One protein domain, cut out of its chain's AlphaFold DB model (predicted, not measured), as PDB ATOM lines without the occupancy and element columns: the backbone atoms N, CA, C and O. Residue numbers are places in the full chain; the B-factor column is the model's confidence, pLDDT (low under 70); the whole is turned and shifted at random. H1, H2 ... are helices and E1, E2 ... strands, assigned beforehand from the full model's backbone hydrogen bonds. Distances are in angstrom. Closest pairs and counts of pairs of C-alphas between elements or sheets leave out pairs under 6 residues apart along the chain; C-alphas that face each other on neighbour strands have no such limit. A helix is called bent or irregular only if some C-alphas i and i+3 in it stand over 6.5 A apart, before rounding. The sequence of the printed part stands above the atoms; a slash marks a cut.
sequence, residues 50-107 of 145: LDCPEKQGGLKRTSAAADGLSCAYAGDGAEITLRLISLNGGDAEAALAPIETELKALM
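Overview. This is residues 50 to 107 of the 145 residues of an uncharacterized protein of Pseudomonas sp. HMWF010 (UniProt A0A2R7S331). A small, twisted slab of three antiparallel strands, E1, E2 and E3, sits at one end of the model, and beyond E3 the chain runs out in an extended arm, turns, and folds back as a single helix, H1, which stands clear of the slab with an empty space between. The stretch before E1 turns back on itself, and residues 55 to 56 pair with residues 59 to 60 of E1. The printed part has 58 residues with three named strands and one named helix, in the order E1, E2, E3, H1 along the chain; the sheet's order is E1, E2, E3, all antiparallel, and the class is mixed, helices and strands. The whole is loose, with a radius of gyration of the C-alphas of 13.1 A, and its C-alphas span 32 by 27 by 19 A.

Arrangement. From the first printed residue, Leu 50, the backbone reaches a short pairing in which residues 55 to 56 are antiparallel to residues 59 to 60 of E1, the strand of residues 59 to 64. A tight link of 5 residues joins E1 to E2, residues 70 to 75, and the two strands form a hairpin, antiparallel with 147 degrees between their directions. Across this pair N 60 and O 74 are 2.8 A apart and N 72 and O 63 are 2.8 A apart, both within hydrogen-bond range; the C-alphas of Arg 61 and Tyr 73, which face each other, are 4.2 A apart. A tight link of 2 residues leads from E2 to E3, residues 78 to 83, and these two form a second hairpin, antiparallel with 161 degrees between their directions. Here N 73 and O 80 are 2.8 A apart and N 82 and O 71 are 2.8 A apart, within hydrogen-bond range, and the facing C-alphas of Ser 70 and Arg 83 are 4.4 A apart. The three strands make a meander, each the antiparallel neighbour of the one before; E1 and E3 are its edge strands and E2 is the inner one. The sheet is strongly twisted, but only just, with C-alphas up to 4.4 A off its best plane. A short link of 8 residues leads from E3 to H1, residues 92 to 106. H1 is not on the sheet, with 0 pairs of C-alphas within 10 A, and it is apart from E1 and from E2. In H1, 9 of 11 O i to N i+4 pairs are within hydrogen-bond range.

Along the chain. E1 begins at C-alpha 59, at (368.078, 229.209, 279.332), and measures 13.5 A from Leu 59 to Ala 64. E2, from Ser 70 to Gly 75, is 16.8 A long, and E3, from Ala 78 to Arg 83, is 16.3 A long, ending at C-alpha 83 at (369.045, 234.275, 293.445). H1 runs 21.9 A from Ala 92 to Leu 106, whose C-alpha is at (383.149, 223.718, 294.821). H1 is irregular: C-alphas 95 and 98 are 7.1 A apart, and its line is a rough one.

Size, cuts and confidence. The two C-alphas farthest apart are those of Gly 77 and Gly 89, 36.7 A. Residues 88 to 94, of which 92 to 94 belong to H1, stand free, and so do residues 97 to 107, of which 97 to 106 belong to H1. Without them the body has 40 residues, spans 31 by 21 by 14 A and has a radius of gyration of 10.4 A. The printed part has no cut, and no link between named elements is long. The mean pLDDT of the printed part is 85.3, and no printed residue is under 70; H1 has a mean of 81.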
ATOM      1  N   LEU A  50     361.721 237.848 292.467       85.88
ATOM      2  CA  LEU A  50     362.131 237.664 291.085       85.88
ATOM      3  C   LEU A  50     360.910 237.356 290.221       85.88
ATOM      4  O   LEU A  50     360.099 236.489 290.548       85.88
ATOM      5  N   ASP A  51     360.830 238.027 289.077       85.06
ATOM      6  CA  ASP A  51     360.020 237.541 287.973       85.06
ATOM      7  C   ASP A  51     360.796 236.379 287.339       85.06
ATOM      8  O   ASP A  51     361.879 236.572 286.786       85.06
ATOM      9  N   CYS A  52     360.317 235.147 287.532       86.75
ATOM     10  CA  CYS A  52     360.929 233.944 286.970       86.75
ATOM     11  C   CYS A  52     360.235 233.597 285.638       86.75
ATOM     12  O   CYS A  52     359.360 232.729 285.660       86.75
ATOM     13  N   PRO A  53     360.537 234.213 284.482       89.19
ATOM     14  CA  PRO A  53     359.886 233.848 283.228       89.19
ATOM     15  C   PRO A  53     360.267 232.434 282.784       89.19
ATOM     16  O   PRO A  53     361.233 231.835 283.252       89.19
ATOM     17  N   GLU A  54     359.504 231.874 281.846       88.50
ATOM     18  CA  GLU A  54     359.754 230.512 281.359       88.50
ATOM     19  C   GLU A  54     361.094 230.359 280.627       88.50
ATOM     20  O   GLU A  54     361.647 229.254 280.572       88.50
ATOM     21  N   LYS A  55     361.606 231.450 280.053       88.69
ATOM     22  CA  LYS A  55     362.880 231.508 279.338       88.69
ATOM     23  C   LYS A  55     363.619 232.796 279.680       88.69
ATOM     24  O   LYS A  55     363.005 233.858 279.741       88.69
ATOM     25  N   GLN A  56     364.931 232.686 279.841       84.50
ATOM     26  CA  GLN A  56     365.864 233.800 279.988       84.50
ATOM     27  C   GLN A  56     366.980 233.612 278.957       84.50
ATOM     28  O   GLN A  56     367.887 232.801 279.147       84.50
ATOM     29  N   GLY A  57     366.875 234.298 277.815       86.81
ATOM     30  CA  GLY A  57     367.766 234.066 276.673       86.81
ATOM     31  C   GLY A  57     367.692 232.616 276.171       86.81
ATOM     32  O   GLY A  57     366.613 232.135 275.823       86.81
ATOM     33  N   GLY A  58     368.837 231.923 276.149       87.12
ATOM     34  CA  GLY A  58     368.941 230.496 275.805       87.12
ATOM     35  C   GLY A  58     368.577 229.529 276.941       87.12
ATOM     36  O   GLY A  58     368.474 228.327 276.716       87.12
ATOM     37  N   LEU A  59     368.350 230.032 278.158       89.31
ATOM     38  CA  LEU A  59     368.078 229.209 279.332       89.31
ATOM     39  C   LEU A  59     366.568 229.000 279.517       89.31
ATOM     40  O   LEU A  59     365.780 229.945 279.430       89.31
ATOM     41  N   LYS A  60     366.149 227.769 279.823       93.50
ATOM     42  CA  LYS A  60     364.755 227.416 280.127       93.50
ATOM     43  C   LYS A  60     364.588 227.161 281.621       93.50
ATOM     44  O   LYS A  60     365.396 226.463 282.228       93.50
ATOM     45  N   ARG A  61     363.532 227.725 282.211       93.31
ATOM     46  CA  ARG A  61     363.235 227.571 283.641       93.31
ATOM     47  C   ARG A  61     362.924 226.112 283.953       93.31
ATOM     48  O   ARG A  61     362.038 225.528 283.328       93.31
ATOM     49  N   THR A  62     363.630 225.552 284.926       92.44
ATOM     50  CA  THR A  62     363.427 224.185 285.423       92.44
ATOM     51  C   THR A  62     362.633 224.186 286.722       92.44
ATOM     52  O   THR A  62     361.771 223.334 286.915       92.44
ATOM     53  N   SER A  63     362.867 225.173 287.588       90.38
ATOM     54  CA  SER A  63     362.162 225.328 288.860       90.38
ATOM     55  C   SER A  63     362.113 226.795 289.299       90.38
ATOM     56  O   SER A  63     362.951 227.606 288.903       90.38
ATOM     57  N   ALA A  64     361.127 227.143 290.121       90.56
ATOM     58  CA  ALA A  64     361.027 228.432 290.794       90.56
ATOM     59  C   ALA A  64     360.701 228.197 292.270       90.56
ATOM     60  O   ALA A  64     359.822 227.399 292.597       90.56
ATOM     61  N   ALA A  65     361.413 228.889 293.154       89.44
ATOM     62  CA  ALA A  65     361.189 228.797 294.585       89.44
ATOM     63  C   ALA A  65     359.885 229.520 294.965       89.44
ATOM     64  O   ALA A  65     359.560 230.571 294.407       89.44
ATOM     65  N   ALA A  66     359.113 228.956 295.899       86.69
ATOM     66  CA  ALA A  66     357.786 229.469 296.267       86.69
ATOM     67  C   ALA A  66     357.834 230.863 296.930       86.69
ATOM     68  O   ALA A  66     356.896 231.655 296.825       86.69
ATOM     69  N   ASP A  67     358.947 231.174 297.588       83.75
ATOM     70  CA  ASP A  67     359.287 232.487 298.137       83.75
ATOM     71  C   ASP A  67     359.545 233.537 297.041       83.75
ATOM     72  O   ASP A  67     359.363 234.732 297.276       83.75
ATOM     73  N   GLY A  68     359.873 233.099 295.822       86.00
ATOM     74  CA  GLY A  68     360.166 233.963 294.685       86.00
ATOM     75  C   GLY A  68     361.551 234.604 294.740       86.00
ATOM     76  O   GLY A  68     361.792 235.542 293.990       86.00
ATOM     77  N   LEU A  69     362.463 234.147 295.603       89.38
ATOM     78  CA  LEU A  69     363.824 234.686 295.680       89.38
ATOM     79  C   LEU A  69     364.817 233.879 294.853       89.38
ATOM     80  O   LEU A  69     365.941 234.331 294.669       89.38
ATOM     81  N   SER A  70     364.441 232.698 294.357       90.31
ATOM     82  CA  SER A  70     365.324 231.865 293.540       90.31
ATOM     83  C   SER A  70     364.602 231.229 292.353       90.31
ATOM     84  O   SER A  70     363.485 230.731 292.490       90.31
ATOM     85  N   CYS A  71     365.259 231.189 291.197       91.75
ATOM     86  CA  CYS A  71     364.794 230.461 290.017       91.75
ATOM     87  C   CYS A  71     365.944 229.607 289.466       91.75
ATOM     88  O   CYS A  71     367.058 230.103 289.303       91.75
ATOM     89  N   ALA A  72     365.675 228.349 289.134       93.25
ATOM     90  CA  ALA A  72     366.624 227.480 288.452       93.25
ATOM     91  C   ALA A  72     366.335 227.471 286.949       93.25
ATOM     92  O   ALA A  72     365.179 227.369 286.518       93.25
ATOM     93  N   TYR A  73     367.394 227.578 286.156       93.81
ATOM     94  CA  TYR A  73     367.347 227.515 284.707       93.81
ATOM     95  C   TYR A  73     368.406 226.551 284.181       93.81
ATOM     96  O   TYR A  73     369.502 226.467 284.727       93.81
ATOM     97  N   ALA A  74     368.102 225.881 283.074       92.88
ATOM     98  CA  ALA A  74     369.046 225.028 282.366       92.88
ATOM     99  C   ALA A  74     369.085 225.377 280.874       92.88
ATOM    100  O   ALA A  74     368.059 225.719 280.277       92.88
ATOM    101  N   GLY A  75     370.263 225.279 280.268       90.19
ATOM    102  CA  GLY A  75     370.480 225.481 278.835       90.19
ATOM    103  C   GLY A  75     371.912 225.127 278.446       90.19
ATOM    104  O   GLY A  75     372.796 225.153 279.295       90.19
ATOM    105  N   ASP A  76     372.124 224.728 277.190       86.94
ATOM    106  CA  ASP A  76     373.447 224.425 276.610       86.94
ATOM    107  C   ASP A  76     374.371 223.556 277.498       86.94
ATOM    108  O   ASP A  76     375.583 223.741 277.546       86.94
ATOM    109  N   GLY A  77     373.789 222.589 278.221       85.88
ATOM    110  CA  GLY A  77     374.525 221.662 279.092       85.88
ATOM    111  C   GLY A  77     374.938 222.222 280.458       85.88
ATOM    112  O   GLY A  77     375.652 221.540 281.189       85.88
ATOM    113  N   ALA A  78     374.483 223.420 280.824       85.75
ATOM    114  CA  ALA A  78     374.717 224.038 282.123       85.75
ATOM    115  C   ALA A  78     373.403 224.269 282.886       85.75
ATOM    116  O   ALA A  78     372.354 224.546 282.298       85.75
ATOM    117  N   GLU A  79     373.479 224.186 284.214       89.19
ATOM    118  CA  GLU A  79     372.407 224.571 285.132       89.19
ATOM    119  C   GLU A  79     372.852 225.790 285.943       89.19
ATOM    120  O   GLU A  79     373.978 225.855 286.435       89.19
ATOM    121  N   ILE A  80     371.967 226.778 286.053       90.06
ATOM    122  CA  ILE A  80     372.221 228.049 286.726       90.06
ATOM    123  C   ILE A  80     371.071 228.321 287.689       90.06
ATOM    124  O   ILE A  80     369.897 228.195 287.341       90.06
ATOM    125  N   THR A  81     371.409 228.758 288.899       90.75
ATOM    126  CA  THR A  81     370.426 229.235 289.876       90.75
ATOM    127  C   THR A  81     370.530 230.750 290.005       90.75
ATOM    128  O   THR A  81     371.533 231.265 290.489       90.75
ATOM    129  N   LEU A  82     369.484 231.467 289.600       89.69
ATOM    130  CA  LEU A  82     369.335 232.898 289.845       89.69
ATOM    131  C   LEU A  82     368.800 233.108 291.263       89.69
ATOM    132  O   LEU A  82     367.793 232.494 291.613       89.69
ATOM    133  N   ARG A  83     369.443 233.970 292.060       89.00
ATOM    134  CA  ARG A  83     369.045 234.275 293.445       89.00
ATOM    135  C   ARG A  83     368.984 235.780 293.686       89.00
ATOM    136  O   ARG A  83     369.876 236.509 293.261       89.00
ATOM    137  N   LEU A  84     367.951 236.233 294.388       87.75
ATOM    138  CA  LEU A  84     367.790 237.607 294.846       87.75
ATOM    139  C   LEU A  84     368.309 237.738 296.275       87.75
ATOM    140  O   LEU A  84     367.769 237.124 297.194       87.75
ATOM    141  N   ILE A  85     369.338 238.563 296.457       85.81
ATOM    142  CA  ILE A  85     369.953 238.815 297.759       85.81
ATOM    143  C   ILE A  85     369.569 240.213 298.228       85.81
ATOM    144  O   ILE A  85     369.782 241.204 297.529       85.81
ATOM    145  N   SER A  86     368.983 240.292 299.421       82.31
ATOM    146  CA  SER A  86     368.647 241.574 300.038       82.31
ATOM    147  C   SER A  86     369.892 242.188 300.660       82.31
ATOM    148  O   SER A  86     370.460 241.626 301.592       82.31
ATOM    149  N   LEU A  87     370.279 243.370 300.181       78.56
ATOM    150  CA  LEU A  87     371.415 244.110 300.734       78.56
ATOM    151  C   LEU A  87     371.084 244.786 302.075       78.56
ATOM    152  O   LEU A  87     371.992 245.116 302.821       78.56
ATOM    153  N   ASN A  88     369.797 244.984 302.403       73.62
ATOM    154  CA  ASN A  88     369.321 245.575 303.670       73.62
ATOM    155  C   ASN A  88     370.041 246.883 304.081       73.62
ATOM    156  O   ASN A  88     370.232 247.146 305.264       73.62
ATOM    157  N   GLY A  89     370.453 247.703 303.107       70.19
ATOM    158  CA  GLY A  89     371.206 248.941 303.357       70.19
ATOM    159  C   GLY A  89     372.678 248.738 303.741       70.19
ATOM    160  O   GLY A  89     373.338 249.704 304.112       70.19
ATOM    161  N   GLY A  90     373.178 247.504 303.669       73.06
ATOM    162  CA  GLY A  90     374.574 247.139 303.866       73.06
ATOM    163  C   GLY A  90     375.383 247.078 302.569       73.06
ATOM    164  O   GLY A  90     374.897 247.376 301.478       73.06
ATOM    165  N   ASP A  91     376.640 246.684 302.737       76.31
ATOM    166  CA  ASP A  91     377.650 246.522 301.693       76.31
ATOM    167  C   ASP A  91     377.358 245.301 300.793       76.31
ATOM    168  O   ASP A  91     376.916 244.250 301.274       76.31
ATOM    169  N   ALA A  92     377.554 245.447 299.478       77.00
ATOM    170  CA  ALA A  92     377.191 244.415 298.506       77.00
ATOM    171  C   ALA A  92     378.127 243.203 298.590       77.00
ATOM    172  O   ALA A  92     377.683 242.060 298.487       77.00
ATOM    173  N   GLU A  93     379.406 243.447 298.841       75.19
ATOM    174  CA  GLU A  93     380.454 242.454 298.980       75.19
ATOM    175  C   GLU A  93     380.215 241.605 300.233       75.19
ATOM    176  O   GLU A  93     380.274 240.376 300.170       75.19
ATOM    177  N   ALA A  94     379.822 242.231 301.345       78.06
ATOM    178  CA  ALA A  94     379.410 241.514 302.552       78.06
ATOM    179  C   ALA A  94     378.204 240.583 302.318       78.06
ATOM    180  O   ALA A  94     378.161 239.476 302.860       78.06
ATOM    181  N   ALA A  95     377.233 240.996 301.496       80.88
ATOM    182  CA  ALA A  95     376.070 240.171 301.165       80.88
ATOM    183  C   ALA A  95     376.402 239.008 300.208       80.88
ATOM    184  O   ALA A  95     375.729 237.975 300.234       80.88
ATOM    185  N   LEU A  96     377.438 239.159 299.375       83.00
ATOM    186  CA  LEU A  96     377.887 238.155 298.404       83.00
ATOM    187  C   LEU A  96     378.924 237.167 298.970       83.00
ATOM    188  O   LEU A  96     379.031 236.049 298.465       83.00
ATOM    189  N   ALA A  97     379.629 237.525 300.047       82.62
ATOM    190  CA  ALA A  97     380.621 236.685 300.728       82.62
ATOM    191  C   ALA A  97     380.202 235.216 301.003       82.62
ATOM    192  O   ALA A  97     381.020 234.316 300.771       82.62
ATOM    193  N   PRO A  98     378.971 234.902 301.468       81.25
ATOM    194  CA  PRO A  98     378.564 233.507 301.665       81.25
ATOM    195  C   PRO A  98     378.484 232.724 300.347       81.25
ATOM    196  O   PRO A  98     378.913 231.575 300.293       81.25
ATOM    197  N   ILE A  99     378.012 233.356 299.268       81.94
ATOM    198  CA  ILE A  99     377.915 232.730 297.941       81.94
ATOM    199  C   ILE A  99     379.313 232.482 297.370       81.94
ATOM    200  O   ILE A  99     379.572 231.418 296.814       81.94
ATOM    201  N   GLU A 100     380.236 233.431 297.543       83.38
ATOM    202  CA  GLU A 100     381.632 233.238 297.147       83.38
ATOM    203  C   GLU A 100     382.269 232.072 297.913       83.38
ATOM    204  O   GLU A 100     382.973 231.256 297.323       83.38
ATOM    205  N   THR A 101     381.986 231.950 299.211       84.38
ATOM    206  CA  THR A 101     382.492 230.851 300.044       84.38
ATOM    207  C   THR A 101     381.984 229.494 299.553       84.38
ATOM    208  O   THR A 101     382.778 228.566 299.396       84.38
ATOM    209  N   GLU A 102     380.685 229.383 299.262       82.44
ATOM    210  CA  GLU A 102     380.082 228.173 298.686       82.44
ATOM    211  C   GLU A 102     380.694 227.839 297.322       82.44
ATOM    212  O   GLU A 102     381.098 226.701 297.079       82.44
ATOM    213  N   LEU A 103     380.832 228.834 296.443       83.94
ATOM    214  CA  LEU A 103     381.399 228.633 295.115       83.94
ATOM    215  C   LEU A 103     382.869 228.204 295.196       83.94
ATOM    216  O   LEU A 103     383.284 227.270 294.514       83.94
ATOM    217  N   LYS A 104     383.649 228.826 296.083       82.06
ATOM    218  CA  LYS A 104     385.063 228.512 296.305       82.06
ATOM    219  C   LYS A 104     385.271 227.118 296.888       82.06
ATOM    220  O   LYS A 104     386.281 226.496 296.581       82.06
ATOM    221  N   ALA A 105     384.324 226.609 297.676       82.25
ATOM    222  CA  ALA A 105     384.350 225.231 298.166       82.25
ATOM    223  C   ALA A 105     384.136 224.198 297.044       82.25
ATOM    224  O   ALA A 105     384.645 223.081 297.131       82.25
ATOM    225  N   LEU A 106     383.405 224.568 295.989       78.00
ATOM    226  CA  LEU A 106     383.149 223.718 294.821       78.00
ATOM    227  C   LEU A 106     384.239 223.832 293.748       78.00
ATOM    228  O   LEU A 106     384.327 222.977 292.864       78.00
ATOM    229  N   MET A 107     385.081 224.865 293.813       74.19
ATOM    230  CA  MET A 107     386.236 224.991 292.934       74.19
ATOM    231  C   MET A 107     387.379 224.112 293.460       74.19
ATOM    232  O   MET A 107     387.848 224.333 294.579       74.19
TER     233      MET A 107